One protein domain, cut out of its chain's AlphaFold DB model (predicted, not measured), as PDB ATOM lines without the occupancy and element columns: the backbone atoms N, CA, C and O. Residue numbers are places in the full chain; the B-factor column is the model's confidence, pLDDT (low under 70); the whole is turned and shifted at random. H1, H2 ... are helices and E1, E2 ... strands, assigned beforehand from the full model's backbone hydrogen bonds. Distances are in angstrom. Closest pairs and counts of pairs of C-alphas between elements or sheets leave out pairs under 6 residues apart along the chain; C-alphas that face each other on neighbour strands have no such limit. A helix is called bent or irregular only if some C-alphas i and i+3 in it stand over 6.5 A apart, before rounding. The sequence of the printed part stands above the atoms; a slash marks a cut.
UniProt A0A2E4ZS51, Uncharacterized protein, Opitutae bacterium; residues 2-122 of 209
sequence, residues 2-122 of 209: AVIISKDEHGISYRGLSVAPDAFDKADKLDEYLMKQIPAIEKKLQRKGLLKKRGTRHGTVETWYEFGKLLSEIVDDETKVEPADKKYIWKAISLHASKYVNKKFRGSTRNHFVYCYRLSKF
ATOM      1  N   ALA A   2      -0.547 -31.993 -38.828       81.25
ATOM      2  CA  ALA A   2      -0.806 -32.449 -40.189       81.25
ATOM      3  C   ALA A   2      -2.322 -32.489 -40.441       81.25
ATOM      4  O   ALA A   2      -3.126 -32.436 -39.512       81.25
ATOM      5  N   VAL A   3      -2.712 -32.547 -41.710       83.50
ATOM      6  CA  VAL A   3      -4.099 -32.574 -42.178       83.50
ATOM      7  C   VAL A   3      -4.209 -33.606 -43.295       83.50
ATOM      8  O   VAL A   3      -3.386 -33.612 -44.214       83.50
ATOM      9  N   ILE A   4      -5.231 -34.460 -43.248       86.62
ATOM     10  CA  ILE A   4      -5.504 -35.416 -44.325       86.62
ATOM     11  C   ILE A   4      -6.112 -34.682 -45.524       86.62
ATOM     12  O   ILE A   4      -7.113 -33.976 -45.402       86.62
ATOM     13  N   ILE A   5      -5.508 -34.851 -46.703       86.69
ATOM     14  CA  ILE A   5      -5.919 -34.155 -47.934       86.69
ATOM     15  C   ILE A   5      -6.348 -35.087 -49.077       86.69
ATOM     16  O   ILE A   5      -6.961 -34.618 -50.042       86.69
ATOM     17  N   SER A   6      -6.050 -36.386 -48.990       87.44
ATOM     18  CA  SER A   6      -6.613 -37.418 -49.867       87.44
ATOM     19  C   SER A   6      -6.685 -38.766 -49.158       87.44
ATOM     20  O   SER A   6      -5.910 -39.045 -48.241       87.44
ATOM     21  N   LYS A   7      -7.648 -39.576 -49.600       85.75
ATOM     22  CA  LYS A   7      -7.817 -40.985 -49.255       85.75
ATOM     23  C   LYS A   7      -8.182 -41.708 -50.546       85.75
ATOM     24  O   LYS A   7      -9.234 -41.421 -51.117       85.75
ATOM     25  N   ASP A   8      -7.296 -42.561 -51.029       86.50
ATOM     26  CA  ASP A   8      -7.473 -43.318 -52.267       86.50
ATOM     27  C   ASP A   8      -6.882 -44.731 -52.126       86.50
ATOM     28  O   ASP A   8      -6.487 -45.148 -51.037       86.50
ATOM     29  N   GLU A   9      -6.877 -45.494 -53.219       76.69
ATOM     30  CA  GLU A   9      -6.342 -46.861 -53.265       76.69
ATOM     31  C   GLU A   9      -4.841 -46.951 -52.937       76.69
ATOM     32  O   GLU A   9      -4.359 -48.023 -52.574       76.69
ATOM     33  N   HIS A  10      -4.112 -45.833 -53.001       78.56
ATOM     34  CA  HIS A  10      -2.700 -45.735 -52.636       78.56
ATOM     35  C   HIS A  10      -2.488 -45.307 -51.174       78.56
ATOM     36  O   HIS A  10      -1.346 -45.213 -50.721       78.56
ATOM     37  N   GLY A  11      -3.568 -45.079 -50.419       84.31
ATOM     38  CA  GLY A  11      -3.543 -44.804 -48.988       84.31
ATOM     39  C   GLY A  11      -3.975 -43.385 -48.616       84.31
ATOM     40  O   GLY A  11      -4.781 -42.741 -49.291       84.31
ATOM     41  N   ILE A  12      -3.480 -42.912 -47.469       86.94
ATOM     42  CA  ILE A  12      -3.843 -41.617 -46.882       86.94
ATOM     43  C   ILE A  12      -2.699 -40.627 -47.095       86.94
ATOM     44  O   ILE A  12      -1.567 -40.881 -46.687       86.94
ATOM     45  N   SER A  13      -3.000 -39.470 -47.691       86.31
ATOM     46  CA  SER A  13      -2.026 -38.382 -47.833       86.31
ATOM     47  C   SER A  13      -2.205 -37.317 -46.761       86.31
ATOM     48  O   SER A  13      -3.257 -36.673 -46.675       86.31
ATOM     49  N   TYR A  14      -1.127 -37.057 -46.023       86.62
ATOM     50  CA  TYR A  14      -1.035 -36.007 -45.013       86.62
ATOM     51  C   TYR A  14      -0.287 -34.782 -45.560       86.62
ATOM     52  O   TYR A  14       0.676 -34.900 -46.322       86.62
ATOM     53  N   ARG A  15      -0.711 -33.580 -45.166       83.69
ATOM     54  CA  ARG A  15       0.017 -32.321 -45.389       83.69
ATOM     55  C   ARG A  15       0.051 -31.510 -44.109       83.69
ATOM     56  O   ARG A  15      -0.973 -31.341 -43.464       83.69
ATOM     57  N   GLY A  16       1.209 -30.961 -43.785       76.94
ATOM     58  CA  GLY A  16       1.397 -30.124 -42.611       76.94
ATOM     59  C   GLY A  16       2.816 -29.595 -42.548       76.94
ATOM     60  O   GLY A  16       3.660 -29.993 -43.353       76.94
ATOM     61  N   LEU A  17       3.070 -28.680 -41.619       68.88
ATOM     62  CA  LEU A  17       4.432 -28.217 -41.327       68.88
ATOM     63  C   LEU A  17       5.182 -29.140 -40.357       68.88
ATOM     64  O   LEU A  17       6.408 -29.101 -40.323       68.88
ATOM     65  N   SER A  18       4.465 -29.960 -39.582       69.69
ATOM     66  CA  SER A  18       5.066 -30.910 -38.642       69.69
ATOM     67  C   SER A  18       5.035 -32.332 -39.197       69.69
ATOM     68  O   SER A  18       4.017 -32.766 -39.734       69.69
ATOM     69  N   VAL A  19       6.145 -33.052 -39.024       68.12
ATOM     70  CA  VAL A  19       6.299 -34.491 -39.320       68.12
ATOM     71  C   VAL A  19       6.418 -35.334 -38.042       68.12
ATOM     72  O   VAL A  19       6.793 -36.502 -38.100       68.12
ATOM     73  N   ALA A  20       6.138 -34.741 -36.878       77.88
ATOM     74  CA  ALA A  20       6.187 -35.447 -35.605       77.88
ATOM     75  C   ALA A  20       5.072 -36.514 -35.515       77.88
ATOM     76  O   ALA A  20       4.000 -36.316 -36.091       77.88
ATOM     77  N   PRO A  21       5.278 -37.631 -34.791       73.88
ATOM     78  CA  PRO A  21       4.278 -38.697 -34.670       73.88
ATOM     79  C   PRO A  21       2.902 -38.214 -34.179       73.88
ATOM     80  O   PRO A  21       1.876 -38.622 -34.714       73.88
ATOM     81  N   ASP A  22       2.869 -37.264 -33.240       84.56
ATOM     82  CA  ASP A  22       1.632 -36.669 -32.716       84.56
ATOM     83  C   ASP A  22       0.864 -35.838 -33.762       84.56
ATOM     84  O   ASP A  22      -0.332 -35.576 -33.607       84.56
ATOM     85  N   ALA A  23       1.534 -35.406 -34.835       82.25
ATOM     86  CA  ALA A  23       0.917 -34.658 -35.919       82.25
ATOM     87  C   ALA A  23      -0.055 -35.529 -36.727       82.25
ATOM     88  O   ALA A  23      -1.072 -35.003 -37.183       82.25
ATOM     89  N   PHE A  24       0.228 -36.830 -36.869       84.44
ATOM     90  CA  PHE A  24      -0.651 -37.786 -37.548       84.44
ATOM     91  C   PHE A  24      -1.890 -38.093 -36.702       84.44
ATOM     92  O   PHE A  24      -3.001 -37.938 -37.197       84.44
ATOM     93  N   ASP A  25      -1.726 -38.346 -35.400       87.38
ATOM     94  CA  ASP A  25      -2.857 -38.541 -34.476       87.38
ATOM     95  C   ASP A  25      -3.802 -37.330 -34.450       87.38
ATOM     96  O   ASP A  25      -5.028 -37.461 -34.392       87.38
ATOM     97  N   LYS A  26      -3.244 -36.111 -34.482       87.50
ATOM     98  CA  LYS A  26      -4.033 -34.873 -34.586       87.50
ATOM     99  C   LYS A  26      -4.749 -34.774 -35.934       87.50
ATOM    100  O   LYS A  26      -5.895 -34.323 -35.966       87.50
ATOM    101  N   ALA A  27      -4.102 -35.190 -37.023       89.00
ATOM    102  CA  ALA A  27      -4.702 -35.212 -38.355       89.00
ATOM    103  C   ALA A  27      -5.887 -36.187 -38.427       89.00
ATOM    104  O   ALA A  27      -6.934 -35.815 -38.954       89.00
ATOM    105  N   ASP A  28      -5.749 -37.377 -37.841       90.88
ATOM    106  CA  ASP A  28      -6.805 -38.392 -37.781       90.88
ATOM    107  C   ASP A  28      -7.985 -37.922 -36.927       90.88
ATOM    108  O   ASP A  28      -9.133 -37.965 -37.370       90.88
ATOM    109  N   LYS A  29      -7.717 -37.356 -35.743       92.31
ATOM    110  CA  LYS A  29      -8.764 -36.760 -34.889       92.31
ATOM    111  C   LYS A  29      -9.512 -35.628 -35.593       92.31
ATOM    112  O   LYS A  29     -10.732 -35.511 -35.451       92.31
ATOM    113  N   LEU A  30      -8.797 -34.779 -36.334       92.62
ATOM    114  CA  LEU A  30      -9.414 -33.725 -37.134       92.62
ATOM    115  C   LEU A  30     -10.262 -34.320 -38.263       92.62
ATOM    116  O   LEU A  30     -11.383 -33.864 -38.483       92.62
ATOM    117  N   ASP A  31      -9.772 -35.342 -38.960       94.62
ATOM    118  CA  ASP A  31     -10.517 -36.005 -40.026       94.62
ATOM    119  C   ASP A  31     -11.804 -36.668 -39.507       94.62
ATOM    120  O   ASP A  31     -12.874 -36.431 -40.068       94.62
ATOM    121  N   GLU A  32     -11.750 -37.388 -38.384       95.19
ATOM    122  CA  GLU A  32     -12.936 -37.955 -37.728       95.19
ATOM    123  C   GLU A  32     -13.946 -36.882 -37.314       95.19
ATOM    124  O   GLU A  32     -15.166 -37.065 -37.421       95.19
ATOM    125  N   TYR A  33     -13.444 -35.748 -36.818       95.38
ATOM    126  CA  TYR A  33     -14.273 -34.603 -36.484       95.38
ATOM    127  C   TYR A  33     -14.967 -34.053 -37.737       95.38
ATOM    128  O   TYR A  33     -16.192 -33.908 -37.741       95.38
ATOM    129  N   LEU A  34     -14.229 -33.822 -38.826       96.12
ATOM    130  CA  LEU A  34     -14.775 -33.335 -40.096       96.12
ATOM    131  C   LEU A  34     -15.774 -34.323 -40.716       96.12
ATOM    132  O   LEU A  34     -16.837 -33.898 -41.177       96.12
ATOM    133  N   MET A  35     -15.496 -35.625 -40.646       95.88
ATOM    134  CA  MET A  35     -16.387 -36.696 -41.101       95.88
ATOM    135  C   MET A  35     -17.768 -36.620 -40.436       95.88
ATOM    136  O   MET A  35     -18.785 -36.917 -41.062       95.88
ATOM    137  N   LYS A  36     -17.829 -36.187 -39.172       96.81
ATOM    138  CA  LYS A  36     -19.088 -35.995 -38.438       96.81
ATOM    139  C   LYS A  36     -19.701 -34.618 -38.709       96.81
ATOM    140  O   LYS A  36     -20.908 -34.518 -38.944       96.81
ATOM    141  N   GLN A  37     -18.891 -33.560 -38.685       96.88
ATOM    142  CA  GLN A  37     -19.383 -32.183 -38.753       96.88
ATOM    143  C   GLN A  37     -19.856 -31.768 -40.144       96.88
ATOM    144  O   GLN A  37     -20.911 -31.145 -40.253       96.88
ATOM    145  N   ILE A  38     -19.137 -32.114 -41.216       96.31
ATOM    146  CA  ILE A  38     -19.494 -31.656 -42.566       96.31
ATOM    147  C   ILE A  38     -20.878 -32.179 -42.993       96.31
ATOM    148  O   ILE A  38     -21.738 -31.360 -43.343       96.31
ATOM    149  N   PRO A  39     -21.206 -33.479 -42.843       95.31
ATOM    150  CA  PRO A  39     -22.566 -33.958 -43.086       95.31
ATOM    151  C   PRO A  39     -23.613 -33.349 -42.142       95.31
ATOM    152  O   PRO A  39     -24.769 -33.160 -42.535       95.31
ATOM    153  N   ALA A  40     -23.251 -33.035 -40.892       96.56
ATOM    154  CA  ALA A  40     -24.156 -32.380 -39.948       96.56
ATOM    155  C   ALA A  40     -24.490 -30.941 -40.377       96.56
ATOM    156  O   ALA A  40     -25.657 -30.546 -40.318       96.56
ATOM    157  N   ILE A  41     -23.507 -30.184 -40.873       96.19
ATOM    158  CA  ILE A  41     -23.693 -28.850 -41.458       96.19
ATOM    159  C   ILE A  41     -24.649 -28.919 -42.651       96.19
ATOM    160  O   ILE A  41     -25.624 -28.169 -42.708       96.19
ATOM    161  N   GLU A  42     -24.441 -29.861 -43.573       93.25
ATOM    162  CA  GLU A  42     -25.338 -30.029 -44.719       93.25
ATOM    163  C   GLU A  42     -26.771 -30.372 -44.293       93.25
ATOM    164  O   GLU A  42     -27.730 -29.814 -44.832       93.25
ATOM    165  N   LYS A  43     -26.942 -31.238 -43.285       93.88
ATOM    166  CA  LYS A  43     -28.259 -31.537 -42.697       93.88
ATOM    167  C   LYS A  43     -28.899 -30.294 -42.073       93.88
ATOM    168  O   LYS A  43     -30.099 -30.093 -42.249       93.88
ATOM    169  N   LYS A  44     -28.132 -29.443 -41.373       95.38
ATOM    170  CA  LYS A  44     -28.630 -28.161 -40.836       95.38
ATOM    171  C   LYS A  44     -29.142 -27.261 -41.968       95.38
ATOM    172  O   LYS A  44     -30.250 -26.740 -41.869       95.38
ATOM    173  N   LEU A  45     -28.396 -27.133 -43.067       93.12
ATOM    174  CA  LEU A  45     -28.813 -26.339 -44.232       93.12
ATOM    175  C   LEU A  45     -30.050 -26.918 -44.932       93.12
ATOM    176  O   LEU A  45     -30.923 -26.161 -45.355       93.12
ATOM    177  N   GLN A  46     -30.162 -28.245 -45.022       91.25
ATOM    178  CA  GLN A  46     -31.350 -28.919 -45.558       91.25
ATOM    179  C   GLN A  46     -32.588 -28.645 -44.702       91.25
ATOM    180  O   GLN A  46     -33.640 -28.313 -45.241       91.25
ATOM    181  N   ARG A  47     -32.462 -28.727 -43.370       93.12
ATOM    182  CA  ARG A  47     -33.554 -28.412 -42.431       93.12
ATOM    183  C   ARG A  47     -34.012 -26.956 -42.538       93.12
ATOM    184  O   ARG A  47     -35.199 -26.696 -42.418       93.12
ATOM    185  N   LYS A  48     -33.092 -26.027 -42.824       92.12
ATOM    186  CA  LYS A  48     -33.400 -24.615 -43.117       92.12
ATOM    187  C   LYS A  48     -34.002 -24.387 -44.516       92.12
ATOM    188  O   LYS A  48     -34.281 -23.251 -44.872       92.12
ATOM    189  N   GLY A  49     -34.138 -25.424 -45.348       89.88
ATOM    190  CA  GLY A  49     -34.598 -25.293 -46.737       89.88
ATOM    191  C   GLY A  49     -33.579 -24.655 -47.695       89.88
ATOM    192  O   GLY A  49     -33.895 -24.436 -48.863       89.88
ATOM    193  N   LEU A  50     -32.351 -24.396 -47.233       89.38
ATOM    194  CA  LEU A  50     -31.302 -23.707 -47.993       89.38
ATOM    195  C   LEU A  50     -30.523 -24.635 -48.930       89.38
ATOM    196  O   LEU A  50     -29.908 -24.164 -49.885       89.38
ATOM    197  N   LEU A  51     -30.542 -25.945 -48.674       87.00
ATOM    198  CA  LEU A  51     -29.876 -26.957 -49.493       87.00
ATOM    199  C   LEU A  51     -30.886 -28.034 -49.905       87.00
ATOM    200  O   LEU A  51     -31.461 -28.709 -49.055       87.00
ATOM    201  N   LYS A  52     -31.105 -28.216 -51.213       78.31
ATOM    202  CA  LYS A  52     -32.031 -29.227 -51.753       78.31
ATOM    203  C   LYS A  52     -31.265 -30.423 -52.321       78.31
ATOM    204  O   LYS A  52     -30.264 -30.255 -53.008       78.31
ATOM    205  N   LYS A  53     -31.770 -31.641 -52.078       65.12
ATOM    206  CA  LYS A  53     -31.167 -32.906 -52.554       65.12
ATOM    207  C   LYS A  53     -31.409 -33.209 -54.046       65.12
ATOM    208  O   LYS A  53     -30.794 -34.132 -54.568       65.12
ATOM    209  N   ARG A  54     -32.302 -32.490 -54.745       50.16
ATOM    210  CA  ARG A  54     -32.679 -32.794 -56.142       50.16
ATOM    211  C   ARG A  54     -32.907 -31.550 -57.007       50.16
ATOM    212  O   ARG A  54     -33.623 -30.637 -56.615       50.16
ATOM    213  N   GLY A  55     -32.377 -31.619 -58.229       48.34
ATOM    214  CA  GLY A  55     -33.046 -31.180 -59.457       48.34
ATOM    215  C   GLY A  55     -33.079 -29.695 -59.804       48.34
ATOM    216  O   GLY A  55     -33.104 -29.396 -60.990       48.34
ATOM    217  N   THR A  56     -33.062 -28.753 -58.861       48.94
ATOM    218  CA  THR A  56     -33.247 -27.343 -59.253       48.94
ATOM    219  C   THR A  56     -32.606 -26.348 -58.291       48.94
ATOM    220  O   THR A  56     -32.886 -26.330 -57.095       48.94
ATOM    221  N   ARG A  57     -31.787 -25.480 -58.903       50.62
ATOM    222  CA  ARG A  57     -30.966 -24.379 -58.374       50.62
ATOM    223  C   ARG A  57     -29.722 -24.776 -57.574       50.62
ATOM    224  O   ARG A  57     -29.779 -25.225 -56.435       50.62
ATOM    225  N   HIS A  58     -28.573 -24.482 -58.191       60.75
ATOM    226  CA  HIS A  58     -27.326 -24.161 -57.503       60.75
ATOM    227  C   HIS A  58     -27.645 -23.257 -56.303       60.75
ATOM    228  O   HIS A  58     -28.410 -22.307 -56.468       60.75
ATOM    229  N   GLY A  59     -27.113 -23.579 -55.117       70.31
ATOM    230  CA  GLY A  59     -27.405 -22.845 -53.882       70.31
ATOM    231  C   GLY A  59     -27.355 -21.325 -54.062       70.31
ATOM    232  O   GLY A  59     -26.593 -20.793 -54.880       70.31
ATOM    233  N   THR A  60     -28.228 -20.641 -53.331       88.44
ATOM    234  CA  THR A  60     -28.356 -19.183 -53.387       88.44
ATOM    235  C   THR A  60     -27.182 -18.520 -52.673       88.44
ATOM    236  O   THR A  60     -26.397 -19.183 -51.994       88.44
ATOM    237  N   VAL A  61     -27.056 -17.197 -52.801       93.44
ATOM    238  CA  VAL A  61     -26.070 -16.448 -52.010       93.44
ATOM    239  C   VAL A  61     -26.291 -16.658 -50.504       93.44
ATOM    240  O   VAL A  61     -25.326 -16.838 -49.769       93.44
ATOM    241  N   GLU A  62     -27.549 -16.767 -50.062       95.00
ATOM    242  CA  GLU A  62     -27.893 -17.086 -48.675       95.00
ATOM    243  C   GLU A  62     -27.423 -18.484 -48.268       95.00
ATOM    244  O   GLU A  62     -26.810 -18.638 -47.213       95.00
ATOM    245  N   THR A  63     -27.634 -19.493 -49.121       93.56
ATOM    246  CA  THR A  63     -27.138 -20.855 -48.876       93.56
ATOM    247  C   THR A  63     -25.633 -20.845 -48.603       93.56
ATOM    248  O   THR A  63     -25.175 -21.479 -47.654       93.56
ATOM    249  N   TRP A  64     -24.863 -20.128 -49.424       94.94
ATOM    250  CA  TRP A  64     -23.403 -20.098 -49.325       94.94
ATOM    251  C   TRP A  64     -22.891 -19.240 -48.174       94.94
ATOM    252  O   TRP A  64     -21.900 -19.609 -47.549       94.94
ATOM    253  N   TYR A  65     -23.592 -18.157 -47.841       96.56
ATOM    254  CA  TYR A  65     -23.316 -17.364 -46.648       96.56
ATOM    255  C   TYR A  65     -23.481 -18.195 -45.369       96.56
ATOM    256  O   TYR A  65     -22.564 -18.289 -44.554       96.56
ATOM    257  N   GLU A  66     -24.633 -18.856 -45.218       96.69
ATOM    258  CA  GLU A  66     -24.938 -19.681 -44.044       96.69
ATOM    259  C   GLU A  66     -24.023 -20.909 -43.965       96.69
ATOM    260  O   GLU A  66     -23.595 -21.292 -42.878       96.69
ATOM    261  N   PHE A  67     -23.676 -21.503 -45.111       96.00
ATOM    262  CA  PHE A  67     -22.684 -22.574 -45.158       96.00
ATOM    263  C   PHE A  67     -21.315 -22.092 -44.676       96.00
ATOM    264  O   PHE A  67     -20.708 -22.734 -43.826       96.00
ATOM    265  N   GLY A  68     -20.861 -20.934 -45.159       96.69
ATOM    266  CA  GLY A  68     -19.616 -20.307 -44.728       96.69
ATOM    267  C   GLY A  68     -19.556 -20.037 -43.230       96.69
ATOM    268  O   GLY A  68     -18.546 -20.344 -42.602       96.69
ATOM    269  N   LYS A  69     -20.655 -19.544 -42.649       97.56
ATOM    270  CA  LYS A  69     -20.759 -19.270 -41.210       97.56
ATOM    271  C   LYS A  69     -20.624 -20.544 -40.373       97.56
ATOM    272  O   LYS A  69     -19.931 -20.560 -39.364       97.56
ATOM    273  N   LEU A  70     -21.246 -21.636 -40.814       97.00
ATOM    274  CA  LEU A  70     -21.101 -22.932 -40.149       97.00
ATOM    275  C   LEU A  70     -19.690 -23.515 -40.327       97.00
ATOM    276  O   LEU A  70     -19.182 -24.173 -39.427       97.00
ATOM    277  N   LEU A  71     -19.031 -23.266 -41.465       96.38
ATOM    278  CA  LEU A  71     -17.629 -23.649 -41.655       96.38
ATOM    279  C   LEU A  71     -16.680 -22.824 -40.778       96.38
ATOM    280  O   LEU A  71     -15.688 -23.371 -40.302       96.38
ATOM    281  N   SER A  72     -16.964 -21.540 -40.538       95.56
ATOM    282  CA  SER A  72     -16.109 -20.704 -39.688       95.56
ATOM    283  C   SER A  72     -16.062 -21.196 -38.240       95.56
ATOM    284  O   SER A  72     -15.006 -21.122 -37.630       95.56
ATOM    285  N   GLU A  73     -17.142 -21.804 -37.734       94.94
ATOM    286  CA  GLU A  73     -17.159 -22.458 -36.410       94.94
ATOM    287  C   GLU A  73     -16.113 -23.583 -36.285       94.94
ATOM    288  O   GLU A  73     -15.688 -23.906 -35.183       94.94
ATOM    289  N   ILE A  74     -15.694 -24.185 -37.405       94.12
ATOM    290  CA  ILE A  74     -14.647 -25.214 -37.442       94.12
ATOM    291  C   ILE A  74     -13.277 -24.590 -37.713       94.12
ATOM    292  O   ILE A  74     -12.297 -24.931 -37.064       94.12
ATOM    293  N   VAL A  75     -13.196 -23.716 -38.719       93.31
ATOM    294  CA  VAL A  75     -11.923 -23.194 -39.241       93.31
ATOM    295  C   VAL A  75     -11.275 -22.190 -38.289       93.31
ATOM    296  O   VAL A  75     -10.048 -22.073 -38.268       93.31
ATOM    297  N   ASP A  76     -12.079 -21.469 -37.509       93.50
ATOM    298  CA  ASP A  76     -11.588 -20.478 -36.552       93.50
ATOM    299  C   ASP A  76     -11.307 -21.074 -35.167       93.50
ATOM    300  O   ASP A  76     -10.710 -20.398 -34.334       93.50
ATOM    301  N   ASP A  77     -11.686 -22.331 -34.924       92.12
ATOM    302  CA  ASP A  77     -11.374 -23.032 -33.680       92.12
ATOM    303  C   ASP A  77      -9.907 -23.493 -33.684       92.12
ATOM    304  O   ASP A  77      -9.555 -24.559 -34.198       92.12
ATOM    305  N   GLU A  78      -9.035 -22.677 -33.091       89.38
ATOM    306  CA  GLU A  78      -7.594 -22.945 -32.996       89.38
ATOM    307  C   GLU A  78      -7.261 -24.166 -32.129       89.38
ATOM    308  O   GLU A  78      -6.164 -24.713 -32.236       89.38
ATOM    309  N   THR A  79      -8.212 -24.661 -31.326       87.62
ATOM    310  CA  THR A  79      -8.047 -25.931 -30.600       87.62
ATOM    311  C   THR A  79      -8.177 -27.148 -31.522       87.62
ATOM    312  O   THR A  79      -7.808 -28.262 -31.141       87.62
ATOM    313  N   LYS A  80      -8.706 -26.951 -32.737       86.06
ATOM    314  CA  LYS A  80      -8.928 -27.990 -33.753       86.06
ATOM    315  C   LYS A  80      -8.047 -27.809 -34.977       86.06
ATOM    316  O   LYS A  80      -7.597 -28.803 -35.542       86.06
ATOM    317  N   VAL A  81      -7.848 -26.566 -35.408       86.62
ATOM    318  CA  VAL A  81      -7.128 -26.231 -36.639       86.62
ATOM    319  C   VAL A  81      -6.037 -25.218 -36.327       86.62
ATOM    320  O   VAL A  81      -6.305 -24.032 -36.128       86.62
ATOM    321  N   GLU A  82      -4.784 -25.671 -36.344       85.88
ATOM    322  CA  GLU A  82      -3.647 -24.773 -36.149       85.88
ATOM    323  C   GLU A  82      -3.572 -23.723 -37.276       85.88
ATOM    324  O   GLU A  82      -3.753 -24.064 -38.456       85.88
ATOM    325  N   PRO A  83      -3.245 -22.451 -36.967       84.00
ATOM    326  CA  PRO A  83      -3.192 -21.373 -37.955       84.00
ATOM    327  C   PRO A  83      -2.359 -21.691 -39.201       84.00
ATOM    328  O   PRO A  83      -2.758 -21.358 -40.318       84.00
ATOM    329  N   ALA A  84      -1.232 -22.383 -39.030       80.94
ATOM    330  CA  ALA A  84      -0.314 -22.691 -40.119       80.94
ATOM    331  C   ALA A  84      -0.851 -23.742 -41.115       80.94
ATOM    332  O   ALA A  84      -0.431 -23.777 -42.277       80.94
ATOM    333  N   ASP A  85      -1.824 -24.550 -40.686       81.12
ATOM    334  CA  ASP A  85      -2.418 -25.632 -41.471       81.12
ATOM    335  C   ASP A  85      -3.797 -25.266 -42.050       81.12
ATOM    336  O   ASP A  85      -4.344 -26.002 -42.878       81.12
ATOM    337  N   LYS A  86      -4.322 -24.068 -41.736       85.00
ATOM    338  CA  LYS A  86      -5.578 -23.531 -42.302       85.00
ATOM    339  C   LYS A  86      -5.593 -23.516 -43.834       85.00
ATOM    340  O   LYS A  86      -6.654 -23.613 -44.442       85.00
ATOM    341  N   LYS A  87      -4.438 -23.450 -44.503       84.62
ATOM    342  CA  LYS A  87      -4.370 -23.545 -45.976       84.62
ATOM    343  C   LYS A  87      -4.760 -24.927 -46.522       84.62
ATOM    344  O   LYS A  87      -5.222 -25.017 -47.659       84.62
ATOM    345  N   TYR A  88      -4.615 -25.991 -45.729       88.50
ATOM    346  CA  TYR A  88      -4.937 -27.368 -46.123       88.50
ATOM    347  C   TYR A  88      -6.353 -27.798 -45.715       88.50
ATOM    348  O   TYR A  88      -6.907 -28.713 -46.330       88.50
ATOM    349  N   ILE A  89      -6.974 -27.110 -44.746       91.25
ATOM    350  CA  ILE A  89      -8.278 -27.496 -44.178       91.25
ATOM    351  C   ILE A  89      -9.374 -27.633 -45.234       91.25
ATOM    352  O   ILE A  89     -10.209 -28.529 -45.171       91.25
ATOM    353  N   TRP A  90      -9.349 -26.790 -46.265       91.75
ATOM    354  CA  TRP A  90     -10.375 -26.795 -47.303       91.75
ATOM    355  C   TRP A  90     -10.378 -28.082 -48.116       91.75
ATOM    356  O   TRP A  90     -11.425 -28.513 -48.600       91.75
ATOM    357  N   LYS A  91      -9.202 -28.695 -48.278       90.19
ATOM    358  CA  LYS A  91      -9.086 -29.976 -48.959       90.19
ATOM    359  C   LYS A  91      -9.600 -31.104 -48.063       90.19
ATOM    360  O   LYS A  91     -10.374 -31.916 -48.561       90.19
ATOM    361  N   ALA A  92      -9.295 -31.074 -46.767       92.62
ATOM    362  CA  ALA A  92      -9.841 -32.018 -45.787       92.62
ATOM    363  C   ALA A  92     -11.374 -31.957 -45.707       92.62
ATOM    364  O   ALA A  92     -12.047 -32.976 -45.825       92.62
ATOM    365  N   ILE A  93     -11.945 -30.748 -45.629       94.12
ATOM    366  CA  ILE A  93     -13.399 -30.524 -45.676       94.12
ATOM    367  C   ILE A  93     -14.009 -31.160 -46.933       94.12
ATOM    368  O   ILE A  93     -15.063 -31.791 -46.865       94.12
ATOM    369  N   SER A  94     -13.339 -31.032 -48.082       92.00
ATOM    370  CA  SER A  94     -13.848 -31.559 -49.350       92.00
ATOM    371  C   SER A  94     -13.931 -33.086 -49.416       92.00
ATOM    372  O   SER A  94     -14.709 -33.591 -50.221       92.00
ATOM    373  N   LEU A  95     -13.174 -33.815 -48.586       92.56
ATOM    374  CA  LEU A  95     -13.241 -35.281 -48.523       92.56
ATOM    375  C   LEU A  95     -14.575 -35.766 -47.947       92.56
ATOM    376  O   LEU A  95     -15.072 -36.817 -48.339       92.56
ATOM    377  N   HIS A  96     -15.172 -34.969 -47.059       94.62
ATOM    378  CA  HIS A  96     -16.394 -35.315 -46.327       94.62
ATOM    379  C   HIS A  96     -17.639 -34.592 -46.853       94.62
ATOM    380  O   HIS A  96     -18.759 -34.856 -46.417       94.62
ATOM    381  N   ALA A  97     -17.448 -33.662 -47.789       91.69
ATOM    382  CA  ALA A  97     -18.503 -32.863 -48.391       91.69
ATOM    383  C   ALA A  97     -19.229 -33.626 -49.505       91.69
ATOM    384  O   ALA A  97     -18.610 -34.187 -50.415       91.69
ATOM    385  N   SER A  98     -20.560 -33.574 -49.504       90.00
ATOM    386  CA  SER A  98     -21.359 -34.168 -50.571       90.00
ATOM    387  C   SER A  98     -21.208 -33.402 -51.887       90.00
ATOM    388  O   SER A  98     -20.881 -32.213 -51.921       90.00
ATOM    389  N   LYS A  99     -21.574 -34.049 -52.999       85.56
ATOM    390  CA  LYS A  99     -21.608 -33.430 -54.337       85.56
ATOM    391  C   LYS A  99     -22.477 -32.165 -54.447       85.56
ATOM    392  O   LYS A  99     -22.387 -31.461 -55.447       85.56
ATOM    393  N   TYR A 100     -23.353 -31.894 -53.475       82.50
ATOM    394  CA  TYR A 100     -24.253 -30.736 -53.506       82.50
ATOM    395  C   TYR A 100     -23.560 -29.439 -53.078       82.50
ATOM    396  O   TYR A 100     -23.929 -28.363 -53.553       82.50
ATOM    397  N   VAL A 101     -22.558 -29.540 -52.204       85.25
ATOM    398  CA  VAL A 101     -21.753 -28.400 -51.737       85.25
ATOM    399  C   VAL A 101     -20.315 -28.474 -52.247       85.25
ATOM    400  O   VAL A 101     -19.652 -27.452 -52.375       85.25
ATOM    401  N   ASN A 102     -19.834 -29.664 -52.607       82.19
ATOM    402  CA  ASN A 102     -18.505 -29.862 -53.162       82.19
ATOM    403  C   ASN A 102     -18.488 -29.506 -54.655       82.19
ATOM    404  O   ASN A 102     -18.854 -30.304 -55.520       82.19
ATOM    405  N   LYS A 103     -18.075 -28.274 -54.966       77.81
ATOM    406  CA  LYS A 103     -17.818 -27.844 -56.346       77.81
ATOM    407  C   LYS A 103     -16.371 -28.165 -56.708       77.81
ATOM    408  O   LYS A 103     -15.466 -27.900 -55.922       77.81
ATOM    409  N   LYS A 104     -16.152 -28.690 -57.921       68.62
ATOM    410  CA  LYS A 104     -14.816 -29.050 -58.423       68.62
ATOM    411  C   LYS A 104     -13.838 -27.882 -58.239       68.62
ATOM    412  O   LYS A 104     -14.092 -26.782 -58.732       68.62
ATOM    413  N   PHE A 105     -12.715 -28.152 -57.576       66.88
ATOM    414  CA  PHE A 105     -11.595 -27.221 -57.455       66.88
ATOM    415  C   PHE A 105     -11.112 -26.809 -58.851       66.88
ATOM    416  O   PHE A 105     -10.911 -27.662 -59.718       66.88
ATOM    417  N   ARG A 106     -10.922 -25.507 -59.080       61.16
ATOM    418  CA  ARG A 106     -10.382 -24.975 -60.343       61.16
ATOM    419  C   ARG A 106      -8.978 -24.416 -60.105       61.16
ATOM    420  O   ARG A 106      -8.770 -23.207 -60.127       61.16
ATOM    421  N   GLY A 107      -8.024 -25.312 -59.860       61.03
ATOM    422  CA  GLY A 107      -6.687 -24.964 -59.360       61.03
ATOM    423  C   GLY A 107      -6.649 -24.861 -57.830       61.03
ATOM    424  O   GLY A 107      -7.651 -25.120 -57.163       61.03
ATOM    425  N   SER A 108      -5.495 -24.495 -57.267       62.56
ATOM    426  CA  SER A 108      -5.282 -24.393 -55.810       62.56
ATOM    427  C   SER A 108      -5.984 -23.192 -55.165       62.56
ATOM    428  O   SER A 108      -6.273 -23.214 -53.974       62.56
ATOM    429  N   THR A 109      -6.289 -22.163 -55.954       63.59
ATOM    430  CA  THR A 109      -6.706 -20.837 -55.469       63.59
ATOM    431  C   THR A 109      -8.188 -20.553 -55.683       63.59
ATOM    432  O   THR A 109      -8.741 -19.638 -55.077       63.59
ATOM    433  N   ARG A 110      -8.861 -21.346 -56.528       76.81
ATOM    434  CA  ARG A 110     -10.305 -21.240 -56.768       76.81
ATOM    435  C   ARG A 110     -11.037 -22.347 -56.043       76.81
ATOM    436  O   ARG A 110     -11.178 -23.469 -56.545       76.81
ATOM    437  N   ASN A 111     -11.474 -22.012 -54.838       85.94
ATOM    438  CA  ASN A 111     -12.021 -22.954 -53.887       85.94
ATOM    439  C   ASN A 111     -13.361 -22.453 -53.348       85.94
ATOM    440  O   ASN A 111     -13.442 -21.430 -52.673       85.94
ATOM    441  N   HIS A 112     -14.420 -23.212 -53.624       90.44
ATOM    442  CA  HIS A 112     -15.765 -22.824 -53.225       90.44
ATOM    443  C   HIS A 112     -15.941 -22.730 -51.703       90.44
ATOM    444  O   HIS A 112     -16.652 -21.836 -51.246       90.44
ATOM    445  N   PHE A 113     -15.279 -23.591 -50.923       92.81
ATOM    446  CA  PHE A 113     -15.342 -23.543 -49.460       92.81
ATOM    447  C   PHE A 113     -14.711 -22.259 -48.921       92.81
ATOM    448  O   PHE A 113     -15.316 -21.594 -48.084       92.81
ATOM    449  N   VAL A 114     -13.561 -21.856 -49.480       92.00
ATOM    450  CA  VAL A 114     -12.907 -20.577 -49.155       92.00
ATOM    451  C   VAL A 114     -13.837 -19.409 -49.458       92.00
ATOM    452  O   VAL A 114     -13.954 -18.495 -48.650       92.00
ATOM    453  N   TYR A 115     -14.535 -19.444 -50.594       92.88
ATOM    454  CA  TYR A 115     -15.467 -18.378 -50.965       92.88
ATOM    455  C   TYR A 115     -16.646 -18.281 -50.009       92.88
ATOM    456  O   TYR A 115     -16.977 -17.181 -49.586       92.88
ATOM    457  N   CYS A 116     -17.242 -19.411 -49.625       94.81
ATOM    458  CA  CYS A 116     -18.311 -19.424 -48.626       94.81
ATOM    459  C   CYS A 116     -17.804 -18.866 -47.289       94.81
ATOM    460  O   CYS A 116     -18.433 -17.980 -46.715       94.81
ATOM    461  N   TYR A 117     -16.643 -19.335 -46.823       95.12
ATOM    462  CA  TYR A 117     -16.025 -18.856 -45.587       95.12
ATOM    463  C   TYR A 117     -15.764 -17.343 -45.618       95.12
ATOM    464  O   TYR A 117     -16.236 -16.638 -44.728       95.12
ATOM    465  N   ARG A 118     -15.098 -16.822 -46.658       94.06
ATOM    466  CA  ARG A 118     -14.863 -15.376 -46.832       94.06
ATOM    467  C   ARG A 118     -16.174 -14.598 -46.852       94.06
ATOM    468  O   ARG A 118     -16.303 -13.606 -46.147       94.06
ATOM    469  N   LEU A 119     -17.179 -15.097 -47.576       95.06
ATOM    470  CA  LEU A 119     -18.500 -14.475 -47.651       95.06
ATOM    471  C   LEU A 119     -19.149 -14.324 -46.266       95.06
ATOM    472  O   LEU A 119     -19.788 -13.314 -45.989       95.06
ATOM    473  N   SER A 120     -18.950 -15.297 -45.372       95.50
ATOM    474  CA  SER A 120     -19.501 -15.260 -44.010       95.50
ATOM    475  C   SER A 120     -18.893 -14.187 -43.101       95.50
ATOM    476  O   SER A 120     -19.484 -13.858 -42.076       95.50
ATOM    477  N   LYS A 121     -17.739 -13.617 -43.480       93.94
ATOM    478  CA  LYS A 121     -17.073 -12.534 -42.736       93.94
ATOM    479  C   LYS A 121     -17.687 -11.160 -42.988       93.94
ATOM    480  O   LYS A 121     -17.431 -10.226 -42.236       93.94
ATOM    481  N   PHE A 122     -18.515 -11.038 -44.019       94.00
ATOM    482  CA  PHE A 122     -19.286  -9.837 -44.297       94.00
ATOM    483  C   PHE A 122     -20.622  -9.845 -43.539       94.00
ATOM    484  O   PHE A 122     -21.124 -10.890 -43.112       94.00
TER     485      PHE A 122
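Overview. This is residues 2 to 122 of the 209 residues of an uncharacterized protein of Opitutae bacterium (UniProt A0A2E4ZS51). One long helix, H1, runs along one side, and the other parts pack along it in turn: a two-stranded hairpin, E1 and E2, near its first half, then H3, then H2 near its far end. H4 crosses H2 on the side away from H1. The 121 printed residues hold E1, E2, H1, H2, H3 and H4 in that order, mostly helix, with one antiparallel sheet, E1 - E2. The whole is compact, with a radius of gyration of the C-alphas of 14.5 A and spans of 45 by 34 by 27 A.

Along the chain. E1 is residues 2 to 8, from C-alpha 2 at (-0.806, -32.449, -40.189), and E2 is residues 11 to 16. H1, residues 21 to 47, is 40.0 A long and ends at (-33.554, -28.412, -42.431). H2, residues 61 to 75, is 20.2 A; H3, residues 83 to 96, is 20.9 A and irregular, with C-alphas 84 and 87 7.2 A apart. H4 is residues 112 to 120.

Arrangement. In the hairpin E1 and E2, N 3 and O 15 are 2.7 A apart, within hydrogen-bond range. The closest C-alphas of E1 and H1 are Val 3 and Ala 27, 4.7 A; of E1 and H3, Ile 5 and Ala 92, 5.0 A. H1, with residues 31 to 39 alone, touches H3 at a steep tilt of 55 degrees, closest at C-alphas Met 35 and His 96, 5.4 A. H1, with residues 41 to 45 alone, touches H2 in a helical hairpin at a shallow tilt of 28 degrees, closest at C-alphas Ile 41 and Leu 70, 6.6 A. H2 and H4 touch about perpendicular, at 87 degrees, closest at C-alphas Gly 68 and Tyr 117, 4.0 A. H1 and H4 are apart. Every O i to N i+4 pair is within hydrogen-bond range in H4, against 21 of 23 in H1, 10 of 11 in H2 and 5 of 10 in H3.

Size, cuts and confidence. The C-alphas farthest apart, Ala 20 and Thr 56, are 46.7 A apart. The printed part has no cut; the links H1 to H2 and H3 to H4 are long. pLDDT is under 70 at residues 17 to 19, 53 to 58 and 104 to 109.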